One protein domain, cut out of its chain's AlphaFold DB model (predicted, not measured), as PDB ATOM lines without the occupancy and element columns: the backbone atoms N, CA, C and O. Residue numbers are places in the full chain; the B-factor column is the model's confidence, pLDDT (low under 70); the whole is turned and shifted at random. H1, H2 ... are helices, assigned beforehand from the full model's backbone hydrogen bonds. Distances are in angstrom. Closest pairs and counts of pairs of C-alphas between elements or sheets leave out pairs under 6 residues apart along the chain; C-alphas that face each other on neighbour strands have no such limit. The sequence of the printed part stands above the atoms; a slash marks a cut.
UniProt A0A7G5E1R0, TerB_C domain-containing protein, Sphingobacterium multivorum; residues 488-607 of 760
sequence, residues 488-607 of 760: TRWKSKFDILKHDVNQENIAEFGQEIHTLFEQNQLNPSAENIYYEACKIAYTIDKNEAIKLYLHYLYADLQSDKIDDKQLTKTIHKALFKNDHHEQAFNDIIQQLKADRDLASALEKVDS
ATOM      1  N   THR A 488      -8.167  -3.114 -23.982       89.06
ATOM      2  CA  THR A 488      -8.746  -4.319 -24.604       89.06
ATOM      3  C   THR A 488      -7.707  -5.265 -25.218       89.06
ATOM      4  O   THR A 488      -8.085  -6.206 -25.920       89.06
ATOM      5  N   ARG A 489      -6.409  -4.992 -25.045       89.75
ATOM      6  CA  ARG A 489      -5.311  -5.745 -25.671       89.75
ATOM      7  C   ARG A 489      -5.086  -7.112 -25.022       89.75
ATOM      8  O   ARG A 489      -4.914  -8.085 -25.749       89.75
ATOM      9  N   TRP A 490      -5.218  -7.203 -23.696       91.75
ATOM     10  CA  TRP A 490      -5.142  -8.462 -22.940       91.75
ATOM     11  C   TRP A 490      -6.087  -9.549 -23.452       91.75
ATOM     12  O   TRP A 490      -5.757 -10.727 -23.365       91.75
ATOM     13  N   LYS A 491      -7.234  -9.169 -24.036       91.56
ATOM     14  CA  LYS A 491      -8.223 -10.123 -24.549       91.56
ATOM     15  C   LYS A 491      -7.631 -11.073 -25.580       91.56
ATOM     16  O   LYS A 491      -7.901 -12.255 -25.503       91.56
ATOM     17  N   SER A 492      -6.749 -10.596 -26.457       89.62
ATOM     18  CA  SER A 492      -6.109 -11.453 -27.462       89.62
ATOM     19  C   SER A 492      -5.070 -12.421 -26.880       89.62
ATOM     20  O   SER A 492      -4.757 -13.400 -27.542       89.62
ATOM     21  N   LYS A 493      -4.559 -12.179 -25.662       90.19
ATOM     22  CA  LYS A 493      -3.798 -13.180 -24.893       90.19
ATOM     23  C   LYS A 493      -4.752 -14.145 -24.190       90.19
ATOM     24  O   LYS A 493      -4.650 -15.341 -24.400       90.19
ATOM     25  N   PHE A 494      -5.738 -13.633 -23.453       94.00
ATOM     26  CA  PHE A 494      -6.769 -14.436 -22.774       94.00
ATOM     27  C   PHE A 494      -7.532 -15.383 -23.720       94.00
ATOM     28  O   PHE A 494      -7.858 -16.504 -23.350       94.00
ATOM     29  N   ASP A 495      -7.790 -14.953 -24.957       92.19
ATOM     30  CA  ASP A 495      -8.422 -15.759 -26.004       92.19
ATOM     31  C   ASP A 495      -7.550 -16.946 -26.461       92.19
ATOM     32  O   ASP A 495      -8.103 -17.888 -27.026       92.19
ATOM     33  N   ILE A 496      -6.237 -16.910 -26.193       91.25
ATOM     34  CA  ILE A 496      -5.292 -18.028 -26.346       91.25
ATOM     35  C   ILE A 496      -5.246 -18.851 -25.050       91.25
ATOM     36  O   ILE A 496      -5.422 -20.059 -25.121       91.25
ATOM     37  N   LEU A 497      -5.090 -18.214 -23.878       92.06
ATOM     38  CA  LEU A 497      -4.976 -18.918 -22.583       92.06
ATOM     39  C   LEU A 497      -6.191 -19.807 -22.271       92.06
ATOM     40  O   LEU A 497      -6.065 -20.830 -21.621       92.06
ATOM     41  N   LYS A 498      -7.389 -19.418 -22.726       91.50
ATOM     42  CA  LYS A 498      -8.626 -20.196 -22.536       91.50
ATOM     43  C   LYS A 498      -8.767 -21.407 -23.480       91.50
ATOM     44  O   LYS A 498      -9.811 -22.058 -23.456       91.50
ATOM     45  N   HIS A 499      -7.816 -21.637 -24.386       88.44
ATOM     46  CA  HIS A 499      -7.848 -22.749 -25.337       88.44
ATOM     47  C   HIS A 499      -7.369 -24.034 -24.644       88.44
ATOM     48  O   HIS A 499      -6.416 -23.994 -23.878       88.44
ATOM     49  N   ASP A 500      -8.048 -25.159 -24.884       84.94
ATOM     50  CA  ASP A 500      -7.733 -26.485 -24.317       84.94
ATOM     51  C   ASP A 500      -7.608 -26.563 -22.772       84.94
ATOM     52  O   ASP A 500      -7.017 -27.507 -22.237       84.94
ATOM     53  N   VAL A 501      -8.195 -25.611 -22.031       91.06
ATOM     54  CA  VAL A 501      -8.223 -25.638 -20.555       91.06
ATOM     55  C   VAL A 501      -9.100 -26.792 -20.063       91.06
ATOM     56  O   VAL A 501     -10.241 -26.962 -20.496       91.06
ATOM     57  N   ASN A 502      -8.549 -27.588 -19.153       91.25
ATOM     58  CA  ASN A 502      -9.102 -28.821 -18.607       91.25
ATOM     59  C   ASN A 502      -8.597 -29.029 -17.158       91.25
ATOM     60  O   ASN A 502      -7.917 -28.169 -16.604       91.25
ATOM     61  N   GLN A 503      -8.935 -30.155 -16.521       89.81
ATOM     62  CA  GLN A 503      -8.609 -30.391 -15.105       89.81
ATOM     63  C   GLN A 503      -7.098 -30.528 -14.819       89.81
ATOM     64  O   GLN A 503      -6.673 -30.252 -13.701       89.81
ATOM     65  N   GLU A 504      -6.278 -30.922 -15.798       89.56
ATOM     66  CA  GLU A 504      -4.831 -31.119 -15.618       89.56
ATOM     67  C   GLU A 504      -4.048 -29.796 -15.669       89.56
ATOM     68  O   GLU A 504      -3.069 -29.631 -14.941       89.56
ATOM     69  N   ASN A 505      -4.485 -28.833 -16.491       92.00
ATOM     70  CA  ASN A 505      -3.795 -27.552 -16.708       92.00
ATOM     71  C   ASN A 505      -4.472 -26.337 -16.039       92.00
ATOM     72  O   ASN A 505      -3.970 -25.219 -16.152       92.00
ATOM     73  N   ILE A 506      -5.569 -26.521 -15.293       92.50
ATOM     74  CA  ILE A 506      -6.307 -25.415 -14.648       92.50
ATOM     75  C   ILE A 506      -5.439 -24.568 -13.693       92.50
ATOM     76  O   ILE A 506      -5.613 -23.352 -13.613       92.50
ATOM     77  N   ALA A 507      -4.457 -25.182 -13.025       90.12
ATOM     78  CA  ALA A 507      -3.506 -24.486 -12.155       90.12
ATOM     79  C   ALA A 507      -2.435 -23.690 -12.934       90.12
ATOM     80  O   ALA A 507      -1.993 -22.637 -12.472       90.12
ATOM     81  N   GLU A 508      -2.040 -24.156 -14.124       92.56
ATOM     82  CA  GLU A 508      -1.155 -23.414 -15.034       92.56
ATOM     83  C   GLU A 508      -1.898 -22.199 -15.606       92.56
ATOM     84  O   GLU A 508      -1.402 -21.076 -15.511       92.56
ATOM     85  N   PHE A 509      -3.150 -22.388 -16.043       94.50
ATOM     86  CA  PHE A 509      -4.050 -21.303 -16.445       94.50
ATOM     87  C   PHE A 509      -4.198 -20.232 -15.348       94.50
ATOM     88  O   PHE A 509      -4.133 -19.040 -15.648       94.50
ATOM     89  N   GLY A 510      -4.327 -20.618 -14.071       92.69
ATOM     90  CA  GLY A 510      -4.318 -19.676 -12.942       92.69
ATOM     91  C   GLY A 510      -3.046 -18.810 -12.893       92.69
ATOM     92  O   GLY A 510      -3.125 -17.578 -12.841       92.69
ATOM     93  N   GLN A 511      -1.866 -19.429 -13.009       93.31
ATOM     94  CA  GLN A 511      -0.571 -18.731 -13.026       93.31
ATOM     95  C   GLN A 511      -0.390 -17.822 -14.254       93.31
ATOM     96  O   GLN A 511       0.099 -16.691 -14.130       93.31
ATOM     97  N   GLU A 512      -0.831 -18.255 -15.435       94.12
ATOM     98  CA  GLU A 512      -0.828 -17.421 -16.641       94.12
ATOM     99  C   GLU A 512      -1.798 -16.234 -16.524       94.12
ATOM    100  O   GLU A 512      -1.493 -15.135 -16.994       94.12
ATOM    101  N   ILE A 513      -2.938 -16.407 -15.847       96.25
ATOM    102  CA  ILE A 513      -3.899 -15.333 -15.569       96.25
ATOM    103  C   ILE A 513      -3.338 -14.307 -14.573       96.25
ATOM    104  O   ILE A 513      -3.501 -13.105 -14.810       96.25
ATOM    105  N   HIS A 514      -2.612 -14.726 -13.529       94.25
ATOM    106  CA  HIS A 514      -1.857 -13.800 -12.672       94.25
ATOM    107  C   HIS A 514      -0.813 -13.019 -13.481       94.25
ATOM    108  O   HIS A 514      -0.786 -11.788 -13.441       94.25
ATOM    109  N   THR A 515      -0.030 -13.716 -14.307       93.81
ATOM    110  CA  THR A 515       0.985 -13.116 -15.189       93.81
ATOM    111  C   THR A 515       0.366 -12.115 -16.181       93.81
ATOM    112  O   THR A 515       0.918 -11.041 -16.442       93.81
ATOM    113  N   LEU A 516      -0.822 -12.416 -16.719       94.69
ATOM    114  CA  LEU A 516      -1.575 -11.517 -17.595       94.69
ATOM    115  C   LEU A 516      -2.128 -10.296 -16.840       94.69
ATOM    116  O   LEU A 516      -2.191  -9.205 -17.416       94.69
ATOM    117  N   PHE A 517      -2.506 -10.449 -15.569       93.81
ATOM    118  CA  PHE A 517      -2.935  -9.345 -14.711       93.81
ATOM    119  C   PHE A 517      -1.773  -8.401 -14.358       93.81
ATOM    120  O   PHE A 517      -1.933  -7.187 -14.487       93.81
ATOM    121  N   GLU A 518      -0.587  -8.919 -14.020       93.38
ATOM    122  CA  GLU A 518       0.625  -8.108 -13.790       93.38
ATOM    123  C   GLU A 518       0.984  -7.260 -15.020       93.38
ATOM    124  O   GLU A 518       1.173  -6.044 -14.926       93.38
ATOM    125  N   GLN A 519       0.944  -7.870 -16.210       93.31
ATOM    126  CA  GLN A 519       1.091  -7.186 -17.504       93.31
ATOM    127  C   GLN A 519       0.015  -6.111 -17.761       93.31
ATOM    128  O   GLN A 519       0.118  -5.347 -18.722       93.31
ATOM    129  N   ASN A 520      -1.027  -6.037 -16.930       93.94
ATOM    130  CA  ASN A 520      -2.128  -5.084 -17.002       93.94
ATOM    131  C   ASN A 520      -2.229  -4.171 -15.765       93.94
ATOM    132  O   ASN A 520      -3.218  -3.457 -15.658       93.94
ATOM    133  N   GLN A 521      -1.228  -4.091 -14.878       90.69
ATOM    134  CA  GLN A 521      -1.340  -3.321 -13.621       90.69
ATOM    135  C   GLN A 521      -1.710  -1.823 -13.771       90.69
ATOM    136  O   GLN A 521      -2.236  -1.226 -12.839       90.69
ATOM    137  N   LEU A 522      -1.466  -1.200 -14.937       89.06
ATOM    138  CA  LEU A 522      -1.871   0.187 -15.242       89.06
ATOM    139  C   LEU A 522      -3.131   0.293 -16.130       89.06
ATOM    140  O   LEU A 522      -3.480   1.377 -16.598       89.06
ATOM    141  N   ASN A 523      -3.816  -0.817 -16.404       89.56
ATOM    142  CA  ASN A 523      -5.063  -0.856 -17.162       89.56
ATOM    143  C   ASN A 523      -6.256  -0.654 -16.197       89.56
ATOM    144  O   ASN A 523      -6.484  -1.518 -15.352       89.56
ATOM    145  N   PRO A 524      -7.073   0.413 -16.330       84.88
ATOM    146  CA  PRO A 524      -8.204   0.725 -15.436       84.88
ATOM    147  C   PRO A 524      -9.429  -0.197 -15.638       84.88
ATOM    148  O   PRO A 524     -10.581   0.229 -15.546       84.88
ATOM    149  N   SER A 525      -9.187  -1.440 -16.047       85.50
ATOM    150  CA  SER A 525     -10.162  -2.516 -16.242       85.50
ATOM    151  C   SER A 525      -9.493  -3.905 -16.125       85.50
ATOM    152  O   SER A 525     -10.022  -4.886 -16.660       85.50
ATOM    153  N   ALA A 526      -8.309  -3.989 -15.499       90.31
ATOM    154  CA  ALA A 526      -7.521  -5.215 -15.336       90.31
ATOM    155  C   ALA A 526      -8.220  -6.264 -14.461       90.31
ATOM    156  O   ALA A 526      -8.094  -7.459 -14.710       90.31
ATOM    157  N   GLU A 527      -9.019  -5.834 -13.487       90.19
ATOM    158  CA  GLU A 527      -9.794  -6.695 -12.591       90.19
ATOM    159  C   GLU A 527     -10.739  -7.637 -13.362       90.19
ATOM    160  O   GLU A 527     -10.972  -8.778 -12.963       90.19
ATOM    161  N   ASN A 528     -11.208  -7.220 -14.546       91.88
ATOM    162  CA  ASN A 528     -12.048  -8.063 -15.399       91.88
ATOM    163  C   ASN A 528     -11.303  -9.277 -15.982       91.88
ATOM    164  O   ASN A 528     -11.970 -10.190 -16.456       91.88
ATOM    165  N   ILE A 529      -9.964  -9.322 -15.961       94.69
ATOM    166  CA  ILE A 529      -9.192 -10.503 -16.385       94.69
ATOM    167  C   ILE A 529      -9.544 -11.683 -15.467       94.69
ATOM    168  O   ILE A 529      -9.987 -12.724 -15.948       94.69
ATOM    169  N   TYR A 530      -9.470 -11.473 -14.149       95.44
ATOM    170  CA  TYR A 530      -9.878 -12.451 -13.139       95.44
ATOM    171  C   TYR A 530     -11.374 -12.790 -13.215       95.44
ATOM    172  O   TYR A 530     -11.750 -13.961 -13.152       95.44
ATOM    173  N   TYR A 531     -12.241 -11.788 -13.416       93.69
ATOM    174  CA  TYR A 531     -13.686 -12.028 -13.522       93.69
ATOM    175  C   TYR A 531     -14.081 -12.830 -14.773       93.69
ATOM    176  O   TYR A 531     -15.022 -13.614 -14.712       93.69
ATOM    177  N   GLU A 532     -13.395 -12.670 -15.913       93.88
ATOM    178  CA  GLU A 532     -13.604 -13.548 -17.073       93.88
ATOM    179  C   GLU A 532     -12.948 -14.930 -16.872       93.88
ATOM    180  O   GLU A 532     -13.546 -15.926 -17.274       93.88
ATOM    181  N   ALA A 533     -11.789 -15.028 -16.204       94.75
ATOM    182  CA  ALA A 533     -11.122 -16.304 -15.899       94.75
ATOM    183  C   ALA A 533     -11.980 -17.222 -15.009       94.75
ATOM    184  O   ALA A 533     -12.152 -18.402 -15.312       94.75
ATOM    185  N   CYS A 534     -12.611 -16.660 -13.973       94.69
ATOM    186  CA  CYS A 534     -13.571 -17.352 -13.107       94.69
ATOM    187  C   CYS A 534     -14.705 -18.040 -13.905       94.69
ATOM    188  O   CYS A 534     -15.139 -19.138 -13.557       94.69
ATOM    189  N   LYS A 535     -15.142 -17.451 -15.033       93.44
ATOM    190  CA  LYS A 535     -16.182 -18.025 -15.914       93.44
ATOM    191  C   LYS A 535     -15.711 -19.202 -16.768       93.44
ATOM    192  O   LYS A 535     -16.553 -19.834 -17.395       93.44
ATOM    193  N   ILE A 536     -14.408 -19.462 -16.834       93.06
ATOM    194  CA  ILE A 536     -13.840 -20.660 -17.464       93.06
ATOM    195  C   ILE A 536     -13.580 -21.715 -16.384       93.06
ATOM    196  O   ILE A 536     -13.977 -22.865 -16.533       93.06
ATOM    197  N   ALA A 537     -13.000 -21.299 -15.254       93.62
ATOM    198  CA  ALA A 537     -12.662 -22.203 -14.162       93.62
ATOM    199  C   ALA A 537     -13.884 -22.895 -13.528       93.62
ATOM    200  O   ALA A 537     -13.801 -24.080 -13.238       93.62
ATOM    201  N   TYR A 538     -15.036 -22.223 -13.359       92.31
ATOM    202  CA  TYR A 538     -16.158 -22.786 -12.576       92.31
ATOM    203  C   TYR A 538     -16.795 -24.070 -13.145       92.31
ATOM    204  O   TYR A 538     -17.525 -24.752 -12.424       92.31
ATOM    205  N   THR A 539     -16.559 -24.383 -14.423       90.25
ATOM    206  CA  THR A 539     -16.986 -25.635 -15.077       90.25
ATOM    207  C   THR A 539     -15.952 -26.759 -14.984       90.25
ATOM    208  O   THR A 539     -16.218 -27.854 -15.467       90.25
ATOM    209  N   ILE A 540     -14.784 -26.477 -14.406       91.94
ATOM    210  CA  ILE A 540     -13.627 -27.365 -14.287       91.94
ATOM    211  C   ILE A 540     -13.324 -27.517 -12.789       91.94
ATOM    212  O   ILE A 540     -13.812 -28.449 -12.157       91.94
ATOM    213  N   ASP A 541     -12.662 -26.523 -12.188       91.56
ATOM    214  CA  ASP A 541     -12.303 -26.513 -10.771       91.56
ATOM    215  C   ASP A 541     -12.999 -25.377 -10.003       91.56
ATOM    216  O   ASP A 541     -12.890 -24.189 -10.328       91.56
ATOM    217  N   LYS A 542     -13.722 -25.749  -8.942       91.25
ATOM    218  CA  LYS A 542     -14.494 -24.811  -8.113       91.25
ATOM    219  C   LYS A 542     -13.628 -24.009  -7.149       91.25
ATOM    220  O   LYS A 542     -13.943 -22.846  -6.898       91.25
ATOM    221  N   ASN A 543     -12.555 -24.600  -6.625       91.19
ATOM    222  CA  ASN A 543     -11.627 -23.908  -5.737       91.19
ATOM    223  C   ASN A 543     -10.877 -22.842  -6.531       91.19
ATOM    224  O   ASN A 543     -10.842 -21.688  -6.112       91.19
ATOM    225  N   GLU A 544     -10.370 -23.188  -7.714       92.00
ATOM    226  CA  GLU A 544      -9.649 -22.236  -8.560       92.00
ATOM    227  C   GLU A 544     -10.571 -21.122  -9.079       92.00
ATOM    228  O   GLU A 544     -10.212 -19.944  -9.058       92.00
ATOM    229  N   ALA A 545     -11.825 -21.440  -9.422       93.38
ATOM    230  CA  ALA A 545     -12.827 -20.429  -9.761       93.38
ATOM    231  C   ALA A 545     -13.109 -19.435  -8.620       93.38
ATOM    232  O   ALA A 545     -13.298 -18.242  -8.883       93.38
ATOM    233  N   ILE A 546     -13.128 -19.901  -7.366       93.31
ATOM    234  CA  ILE A 546     -13.292 -19.040  -6.188       93.31
ATOM    235  C   ILE A 546     -12.015 -18.237  -5.923       93.31
ATOM    236  O   ILE A 546     -12.120 -17.029  -5.710       93.31
ATOM    237  N   LYS A 547     -10.823 -18.845  -6.007       94.31
ATOM    238  CA  LYS A 547      -9.527 -18.152  -5.867       94.31
ATOM    239  C   LYS A 547      -9.436 -16.997  -6.868       94.31
ATOM    240  O   LYS A 547      -9.298 -15.842  -6.460       94.31
ATOM    241  N   LEU A 548      -9.686 -17.259  -8.152       94.62
ATOM    242  CA  LEU A 548      -9.771 -16.236  -9.203       94.62
ATOM    243  C   LEU A 548     -10.817 -15.146  -8.898       94.62
ATOM    244  O   LEU A 548     -10.567 -13.968  -9.153       94.62
ATOM    245  N   TYR A 549     -11.970 -15.481  -8.309       94.94
ATOM    246  CA  TYR A 549     -12.970 -14.477  -7.923       94.94
ATOM    247  C   TYR A 549     -12.549 -13.614  -6.716       94.94
ATOM    248  O   TYR A 549     -12.834 -12.414  -6.698       94.94
ATOM    249  N   LEU A 550     -11.820 -14.165  -5.741       93.19
ATOM    250  CA  LEU A 550     -11.230 -13.380  -4.646       93.19
ATOM    251  C   LEU A 550     -10.136 -12.435  -5.165       93.19
ATOM    252  O   LEU A 550     -10.102 -11.268  -4.772       93.19
ATOM    253  N   HIS A 551      -9.314 -12.884  -6.121       94.00
ATOM    254  CA  HIS A 551      -8.369 -12.021  -6.840       94.00
ATOM    255  C   HIS A 551      -9.076 -10.899  -7.626       94.00
ATOM    256  O   HIS A 551      -8.604  -9.759  -7.604       94.00
ATOM    257  N   TYR A 552     -10.229 -11.172  -8.258       94.69
ATOM    258  CA  TYR A 552     -11.073 -10.123  -8.847       94.69
ATOM    259  C   TYR A 552     -11.504  -9.092  -7.792       94.69
ATOM    260  O   TYR A 552     -11.251  -7.902  -7.976       94.69
ATOM    261  N   LEU A 553     -12.121  -9.529  -6.688       91.81
ATOM    262  CA  LEU A 553     -12.622  -8.622  -5.649       91.81
ATOM    263  C   LEU A 553     -11.505  -7.780  -5.021       91.81
ATOM    264  O   LEU A 553     -11.690  -6.584  -4.808       91.81
ATOM    265  N   TYR A 554     -10.338  -8.372  -4.766       92.00
ATOM    266  CA  TYR A 554      -9.184  -7.657  -4.225       92.00
ATOM    267  C   TYR A 554      -8.667  -6.572  -5.185       92.00
ATOM    268  O   TYR A 554      -8.404  -5.449  -4.757       92.00
ATOM    269  N   ALA A 555      -8.601  -6.859  -6.492       88.56
ATOM    270  CA  ALA A 555      -8.248  -5.867  -7.509       88.56
ATOM    271  C   ALA A 555      -9.316  -4.760  -7.653       88.56
ATOM    272  O   ALA A 555      -8.981  -3.581  -7.758       88.56
ATOM    273  N   ASP A 556     -10.604  -5.115  -7.606       88.81
ATOM    274  CA  ASP A 556     -11.733  -4.176  -7.679       88.81
ATOM    275  C   ASP A 556     -11.723  -3.189  -6.490       88.81
ATOM    276  O   ASP A 556     -11.874  -1.981  -6.689       88.81
ATOM    277  N   LEU A 557     -11.415  -3.680  -5.278       87.50
ATOM    278  CA  LEU A 557     -11.234  -2.897  -4.042       87.50
ATOM    279  C   LEU A 557     -10.020  -1.948  -4.056       87.50
ATOM    280  O   LEU A 557      -9.997  -0.991  -3.278       87.50
ATOM    281  N   GLN A 558      -9.020  -2.204  -4.904       83.88
ATOM    282  CA  GLN A 558      -7.860  -1.325  -5.108       83.88
ATOM    283  C   GLN A 558      -8.052  -0.315  -6.252       83.88
ATOM    284  O   GLN A 558      -7.262   0.619  -6.382       83.88
ATOM    285  N   SER A 559      -9.085  -0.484  -7.081       82.50
ATOM    286  CA  SER A 559      -9.328   0.365  -8.250       82.50
ATOM    287  C   SER A 559      -9.848   1.767  -7.892       82.50
ATOM    288  O   SER A 559     -10.523   1.966  -6.881       82.50
ATOM    289  N   ASP A 560      -9.646   2.735  -8.796       76.38
ATOM    290  CA  ASP A 560     -10.251   4.082  -8.726       76.38
ATOM    291  C   ASP A 560     -11.789   4.061  -8.609       76.38
ATOM    292  O   ASP A 560     -12.414   5.067  -8.255       76.38
ATOM    293  N   LYS A 561     -12.433   2.950  -8.995       80.12
ATOM    294  CA  LYS A 561     -13.887   2.844  -9.073       80.12
ATOM    295  C   LYS A 561     -14.349   1.392  -8.949       80.12
ATOM    296  O   LYS A 561     -14.711   0.782  -9.957       80.12
ATOM    297  N   ILE A 562     -14.468   0.934  -7.702       84.62
ATOM    298  CA  ILE A 562     -15.158  -0.299  -7.278       84.62
ATOM    299  C   ILE A 562     -16.421  -0.531  -8.131       84.62
ATOM    300  O   ILE A 562     -17.242   0.379  -8.319       84.62
ATOM    301  N   ASP A 563     -16.537  -1.722  -8.708       78.19
ATOM    302  CA  ASP A 563     -17.613  -2.183  -9.594       78.19
ATOM    303  C   ASP A 563     -18.425  -3.331  -8.951       78.19
ATOM    304  O   ASP A 563     -19.573  -3.526  -9.345       78.19
ATOM    305  N   ASP A 564     -17.852  -4.039  -7.961       83.44
ATOM    306  CA  ASP A 564     -18.455  -5.099  -7.120       83.44
ATOM    307  C   ASP A 564     -19.369  -6.077  -7.890       83.44
ATOM    308  O   ASP A 564     -20.544  -6.293  -7.567       83.44
ATOM    309  N   LYS A 565     -18.834  -6.645  -8.979       86.88
ATOM    310  CA  LYS A 565     -19.553  -7.539  -9.895       86.88
ATOM    311  C   LYS A 565     -19.794  -8.901  -9.247       86.88
ATOM    312  O   LYS A 565     -19.005  -9.828  -9.417       86.88
ATOM    313  N   GLN A 566     -20.927  -9.029  -8.565       88.12
ATOM    314  CA  GLN A 566     -21.413 -10.308  -8.048       88.12
ATOM    315  C   GLN A 566     -21.468 -11.390  -9.138       88.12
ATOM    316  O   GLN A 566     -21.868 -11.129 -10.280       88.12
ATOM    317  N   LEU A 567     -21.118 -12.624  -8.760       89.19
ATOM    318  CA  LEU A 567     -21.251 -13.805  -9.613       89.19
ATOM    319  C   LEU A 567     -22.676 -13.937 -10.168       89.19
ATOM    320  O   LEU A 567     -23.673 -13.742  -9.470       89.19
ATOM    321  N   THR A 568     -22.786 -14.320 -11.441       87.88
ATOM    322  CA  THR A 568     -24.102 -14.567 -12.049       87.88
ATOM    323  C   THR A 568     -24.793 -15.758 -11.382       87.88
ATOM    324  O   THR A 568     -24.130 -16.721 -11.002       87.88
ATOM    325  N   LYS A 569     -26.134 -15.746 -11.308       86.19
ATOM    326  CA  LYS A 569     -26.920 -16.826 -10.676       86.19
ATOM    327  C   LYS A 569     -26.611 -18.230 -11.223       86.19
ATOM    328  O   LYS A 569     -26.771 -19.200 -10.492       86.19
ATOM    329  N   THR A 570     -26.167 -18.344 -12.476       87.75
ATOM    330  CA  THR A 570     -25.741 -19.614 -13.084       87.75
ATOM    331  C   THR A 570     -24.435 -20.124 -12.473       87.75
ATOM    332  O   THR A 570     -24.387 -21.254 -12.003       87.75
ATOM    333  N   ILE A 571     -23.403 -19.272 -12.412       88.00
ATOM    334  CA  ILE A 571     -22.102 -19.605 -11.801       88.00
ATOM    335  C   ILE A 571     -22.289 -19.883 -10.307       88.00
ATOM    336  O   ILE A 571     -21.794 -20.878  -9.790       88.00
ATOM    337  N   HIS A 572     -23.087 -19.045  -9.638       88.50
ATOM    338  CA  HIS A 572     -23.408 -19.183  -8.223       88.50
ATOM    339  C   HIS A 572     -24.006 -20.556  -7.897       88.50
ATOM    340  O   HIS A 572     -23.559 -21.198  -6.960       88.50
ATOM    341  N   LYS A 573     -24.960 -21.051  -8.698       87.12
ATOM    342  CA  LYS A 573     -25.558 -22.388  -8.526       87.12
ATOM    343  C   LYS A 573     -24.633 -23.553  -8.902       87.12
ATOM    344  O   LYS A 573     -24.839 -24.663  -8.427       87.12
ATOM    345  N   ALA A 574     -23.638 -23.331  -9.760       87.69
ATOM    346  CA  ALA A 574     -22.679 -24.368 -10.146       87.69
ATOM    347  C   ALA A 574     -21.583 -24.571  -9.078       87.69
ATOM    348  O   ALA A 574     -21.224 -25.707  -8.751       87.69
ATOM    349  N   LEU A 575     -21.098 -23.477  -8.478       88.12
ATOM    350  CA  LEU A 575     -20.218 -23.512  -7.304       88.12
ATOM    351  C   LEU A 575     -20.989 -23.983  -6.052       88.12
ATOM    352  O   LEU A 575     -20.539 -24.868  -5.321       88.12
ATOM    353  N   PHE A 576     -22.159 -23.372  -5.859       90.12
ATOM    354  CA  PHE A 576     -23.147 -23.432  -4.777       90.12
ATOM    355  C   PHE A 576     -24.161 -24.588  -4.773       90.12
ATOM    356  O   PHE A 576     -25.301 -24.318  -5.140       90.12
ATOM    357  N   LYS A 577     -23.834 -25.835  -4.382       82.88
ATOM    358  CA  LYS A 577     -24.879 -26.886  -4.212       82.88
ATOM    359  C   LYS A 577     -25.669 -26.774  -2.894       82.88
ATOM    360  O   LYS A 577     -26.857 -27.073  -2.887       82.88
ATOM    361  N   ASN A 578     -25.014 -26.349  -1.810       83.50
ATOM    362  CA  ASN A 578     -25.551 -26.355  -0.446       83.50
ATOM    363  C   ASN A 578     -25.473 -24.949   0.162       83.50
ATOM    364  O   ASN A 578     -24.430 -24.299   0.033       83.50
ATOM    365  N   ASP A 579     -26.493 -24.540   0.920       84.44
ATOM    366  CA  ASP A 579     -26.564 -23.239   1.607       84.44
ATOM    367  C   ASP A 579     -25.334 -22.958   2.493       84.44
ATOM    368  O   ASP A 579     -24.861 -21.828   2.562       84.44
ATOM    369  N   HIS A 580     -24.746 -23.989   3.115       83.94
ATOM    370  CA  HIS A 580     -23.512 -23.850   3.901       83.94
ATOM    371  C   HIS A 580     -22.308 -23.397   3.059       83.94
ATOM    372  O   HIS A 580     -21.506 -22.587   3.519       83.94
ATOM    373  N   HIS A 581     -22.159 -23.902   1.829       86.75
ATOM    374  CA  HIS A 581     -21.054 -23.495   0.957       86.75
ATOM    375  C   HIS A 581     -21.244 -22.037   0.495       86.75
ATOM    376  O   HIS A 581     -20.275 -21.283   0.425       86.75
ATOM    377  N   GLU A 582     -22.495 -21.621   0.249       87.44
ATOM    378  CA  GLU A 582     -22.852 -20.219  -0.005       87.44
ATOM    379  C   GLU A 582     -22.572 -19.332   1.222       87.44
ATOM    380  O   GLU A 582     -22.008 -18.248   1.071       87.44
ATOM    381  N   GLN A 583     -22.899 -19.780   2.437       87.25
ATOM    382  CA  GLN A 583     -22.611 -19.029   3.659       87.25
ATOM    383  C   GLN A 583     -21.099 -18.871   3.886       87.25
ATOM    384  O   GLN A 583     -20.631 -17.744   4.024       87.25
ATOM    385  N   ALA A 584     -20.323 -19.959   3.833       87.62
ATOM    386  CA  ALA A 584     -18.869 -19.917   4.011       87.62
ATOM    387  C   ALA A 584     -18.180 -18.989   2.989       87.62
ATOM    388  O   ALA A 584     -17.301 -18.202   3.342       87.62
ATOM    389  N   PHE A 585     -18.623 -19.017   1.728       91.88
ATOM    390  CA  PHE A 585     -18.159 -18.101   0.684       91.88
ATOM    391  C   PHE A 585     -18.524 -16.633   0.971       91.88
ATOM    392  O   PHE A 585     -17.679 -15.746   0.830       91.88
ATOM    393  N   ASN A 586     -19.756 -16.361   1.414       89.31
ATOM    394  CA  ASN A 586     -20.188 -15.013   1.794       89.31
ATOM    395  C   ASN A 586     -19.427 -14.476   3.017       89.31
ATOM    396  O   ASN A 586     -19.105 -13.287   3.050       89.31
ATOM    397  N   ASP A 587     -19.104 -15.325   3.992       89.88
ATOM    398  CA  ASP A 587     -18.314 -14.951   5.170       89.88
ATOM    399  C   ASP A 587     -16.860 -14.616   4.783       89.88
ATOM    400  O   ASP A 587     -16.330 -13.590   5.216       89.88
ATOM    401  N   ILE A 588     -16.244 -15.387   3.874       91.62
ATOM    402  CA  ILE A 588     -14.916 -15.075   3.305       91.62
ATOM    403  C   ILE A 588     -14.932 -13.740   2.539       91.62
ATOM    404  O   ILE A 588     -14.008 -12.939   2.684       91.62
ATOM    405  N   ILE A 589     -15.985 -13.446   1.765       91.38
ATOM    406  CA  ILE A 589     -16.125 -12.160   1.054       91.38
ATOM    407  C   ILE A 589     -16.313 -10.989   2.022       91.38
ATOM    408  O   ILE A 589     -15.719  -9.929   1.817       91.38
ATOM    409  N   GLN A 590     -17.137 -11.152   3.060       89.00
ATOM    410  CA  GLN A 590     -17.322 -10.127   4.089       89.00
ATOM    411  C   GLN A 590     -16.013  -9.852   4.829       89.00
ATOM    412  O   GLN A 590     -15.664  -8.686   5.021       89.00
ATOM    413  N   GLN A 591     -15.260 -10.904   5.168       89.94
ATOM    414  CA  GLN A 591     -13.943 -10.770   5.776       89.94
ATOM    415  C   GLN A 591     -12.965 -10.031   4.844       89.94
ATOM    416  O   GLN A 591     -12.463  -8.982   5.241       89.94
ATOM    417  N   LEU A 592     -12.785 -10.477   3.594       90.56
ATOM    418  CA  LEU A 592     -11.874  -9.846   2.624       90.56
ATOM    419  C   LEU A 592     -12.215  -8.366   2.355       90.56
ATOM    420  O   LEU A 592     -11.326  -7.545   2.130       90.56
ATOM    421  N   LYS A 593     -13.501  -7.990   2.394       88.25
ATOM    422  CA  LYS A 593     -13.934  -6.586   2.274       88.25
ATOM    423  C   LYS A 593     -13.635  -5.748   3.528       88.25
ATOM    424  O   LYS A 593     -13.560  -4.523   3.413       88.25
ATOM    425  N   ALA A 594     -13.456  -6.378   4.689       88.94
ATOM    426  CA  ALA A 594     -13.183  -5.727   5.970       88.94
ATOM    427  C   ALA A 594     -11.682  -5.645   6.308       88.94
ATOM    428  O   ALA A 594     -11.205  -4.556   6.629       88.94
ATOM    429  N   ASP A 595     -10.938  -6.753   6.225       88.31
ATOM    430  CA  ASP A 595      -9.504  -6.803   6.559       88.31
ATOM    431  C   ASP A 595      -8.579  -6.497   5.369       88.31
ATOM    432  O   ASP A 595      -7.483  -5.969   5.567       88.31
ATOM    433  N   ARG A 596      -9.054  -6.735   4.138       87.75
ATOM    434  CA  ARG A 596      -8.284  -6.649   2.886       87.75
ATOM    435  C   ARG A 596      -7.100  -7.620   2.828       87.75
ATOM    436  O   ARG A 596      -6.145  -7.361   2.097       87.75
ATOM    437  N   ASP A 597      -7.160  -8.737   3.550       88.69
ATOM    438  CA  ASP A 597      -6.138  -9.781   3.497       88.69
ATOM    439  C   ASP A 597      -6.528 -10.885   2.503       88.69
ATOM    440  O   ASP A 597      -7.279 -11.816   2.802       88.69
ATOM    441  N   LEU A 598      -5.975 -10.783   1.292       90.62
ATOM    442  CA  LEU A 598      -6.146 -11.794   0.254       90.62
ATOM    443  C   LEU A 598      -5.528 -13.150   0.644       90.62
ATOM    444  O   LEU A 598      -6.084 -14.178   0.270       90.62
ATOM    445  N   ALA A 599      -4.431 -13.192   1.407       89.38
ATOM    446  CA  ALA A 599      -3.791 -14.456   1.783       89.38
ATOM    447  C   ALA A 599      -4.673 -15.243   2.768       89.38
ATOM    448  O   ALA A 599      -5.012 -16.397   2.501       89.38
ATOM    449  N   SER A 600      -5.154 -14.576   3.825       87.94
ATOM    450  CA  SER A 600      -6.117 -15.145   4.786       87.94
ATOM    451  C   SER A 600      -7.482 -15.491   4.173       87.94
ATOM    452  O   SER A 600      -8.263 -16.219   4.795       87.94
ATOM    453  N   ALA A 601      -7.816 -14.947   2.999       88.19
ATOM    454  CA  ALA A 601      -9.017 -15.307   2.246       88.19
ATOM    455  C   ALA A 601      -8.788 -16.532   1.340       88.19
ATOM    456  O   ALA A 601      -9.651 -17.407   1.283       88.19
ATOM    457  N   LEU A 602      -7.629 -16.625   0.676       90.50
ATOM    458  CA  LEU A 602      -7.264 -17.747  -0.199       90.50
ATOM    459  C   LEU A 602      -7.076 -19.060   0.576       90.50
ATOM    460  O   LEU A 602      -7.582 -20.087   0.132       90.50
ATOM    461  N   GLU A 603      -6.431 -19.024   1.749       89.50
ATOM    462  CA  GLU A 603      -6.256 -20.202   2.622       89.50
ATOM    463  C   GLU A 603      -7.602 -20.832   3.026       89.50
ATOM    464  O   GLU A 603      -7.731 -22.050   3.141       89.50
ATOM    465  N   LYS A 604      -8.649 -20.010   3.178       89.12
ATOM    466  CA  LYS A 604      -9.990 -20.475   3.557       89.12
ATOM    467  C   LYS A 604     -10.780 -21.085   2.402       89.12
ATOM    468  O   LYS A 604     -11.754 -21.784   2.680       89.12
ATOM    469  N   VAL A 605     -10.395 -20.879   1.137       88.94
ATOM    470  CA  VAL A 605     -11.149 -21.417  -0.014       88.94
ATOM    471  C   VAL A 605     -11.237 -22.936   0.046       88.94
ATOM    472  O   VAL A 605     -12.325 -23.492  -0.085       88.94
ATOM    473  N   ASP A 606     -10.122 -23.596   0.348       84.19
ATOM    474  CA  ASP A 606     -10.046 -25.058   0.380       84.19
ATOM    475  C   ASP A 606     -10.861 -25.661   1.552       84.19
ATOM    476  O   ASP A 606     -11.140 -26.859   1.570       84.19
ATOM    477  N   SER A 607     -11.325 -24.826   2.495       83.94
ATOM    478  CA  SER A 607     -12.250 -25.215   3.572       83.94
ATOM    479  C   SER A 607     -13.741 -25.112   3.209       83.94
ATOM    480  O   SER A 607     -14.559 -25.726   3.891       83.94
TER     481      SER A 607
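What this domain is: This is residues 488 to 607 of the 760 residues of the protein "TerB_C domain-containing protein" of Sphingobacterium multivorum (UniProt A0A7G5E1R0). What shape comes first? Six helices stand roughly side by side with H4 in the middle: H1 is beside H2 at one end of the up-and-down bundle of H2, H3 and H4, each running against the one before, and the hairpin of H6 and H7 packs on H4. Short H5 lies aslant near H6. What is printed? The all-helix printed part has 120 residues, seven named helices, H1 to H7 in order, and no named strand; it is compact, radius of gyration of the C-alphas 13.8 A, spans 38 by 34 by 24 A.

How they stand to each other: What is the hub? H4, residues 542 to 558, touches H3, residues 527 to 537, opposite ways at a shallow tilt of 8 degrees; the closest C-alphas, of Cys 534 and Ala 545, are 4.6 A apart. What follows outward? H2, residues 506 to 518, touches H3 (closest C-alphas Phe 517 and Ile 529, 6.6 A), and H1, residues 491 to 497, touches H2 (Leu 497 and Phe 509, 6.6 A). H7, residues 598 to 605, touches H4 (Lys 547 and Leu 602, 6.1 A); H6, residues 579 to 595, only just touches H4, with 3 pairs of C-alphas within 8 A, the closest Leu 550 and Ile 589, 7.6 A. H5, residues 569 to 575, touches no helix. Are the helix backbones complete? Every O i to N i+4 pair is within hydrogen-bond range in H2, H4, H5 and H6, against 2 of 3 in H1, 5 of 7 in H3 and 2 of 4 in H7.

Where its parts are: Where are the anchors? H1 begins at C-alpha 491 (-8.223, -10.123, -24.549), and H7 ends at C-alpha 605 (-11.149, -21.417, -0.014). Which are longest? From first to last C-alpha H4 measures 24.6 A, H6 24.2 A and H2 18.7 A.

The domain as a whole: How far does it reach? The two C-alphas farthest apart, of Arg 489 and His 580, are 39.2 A apart. Is anything broken or unsure? The printed part has no cut and no long link, and no printed residue is under 70 in pLDDT.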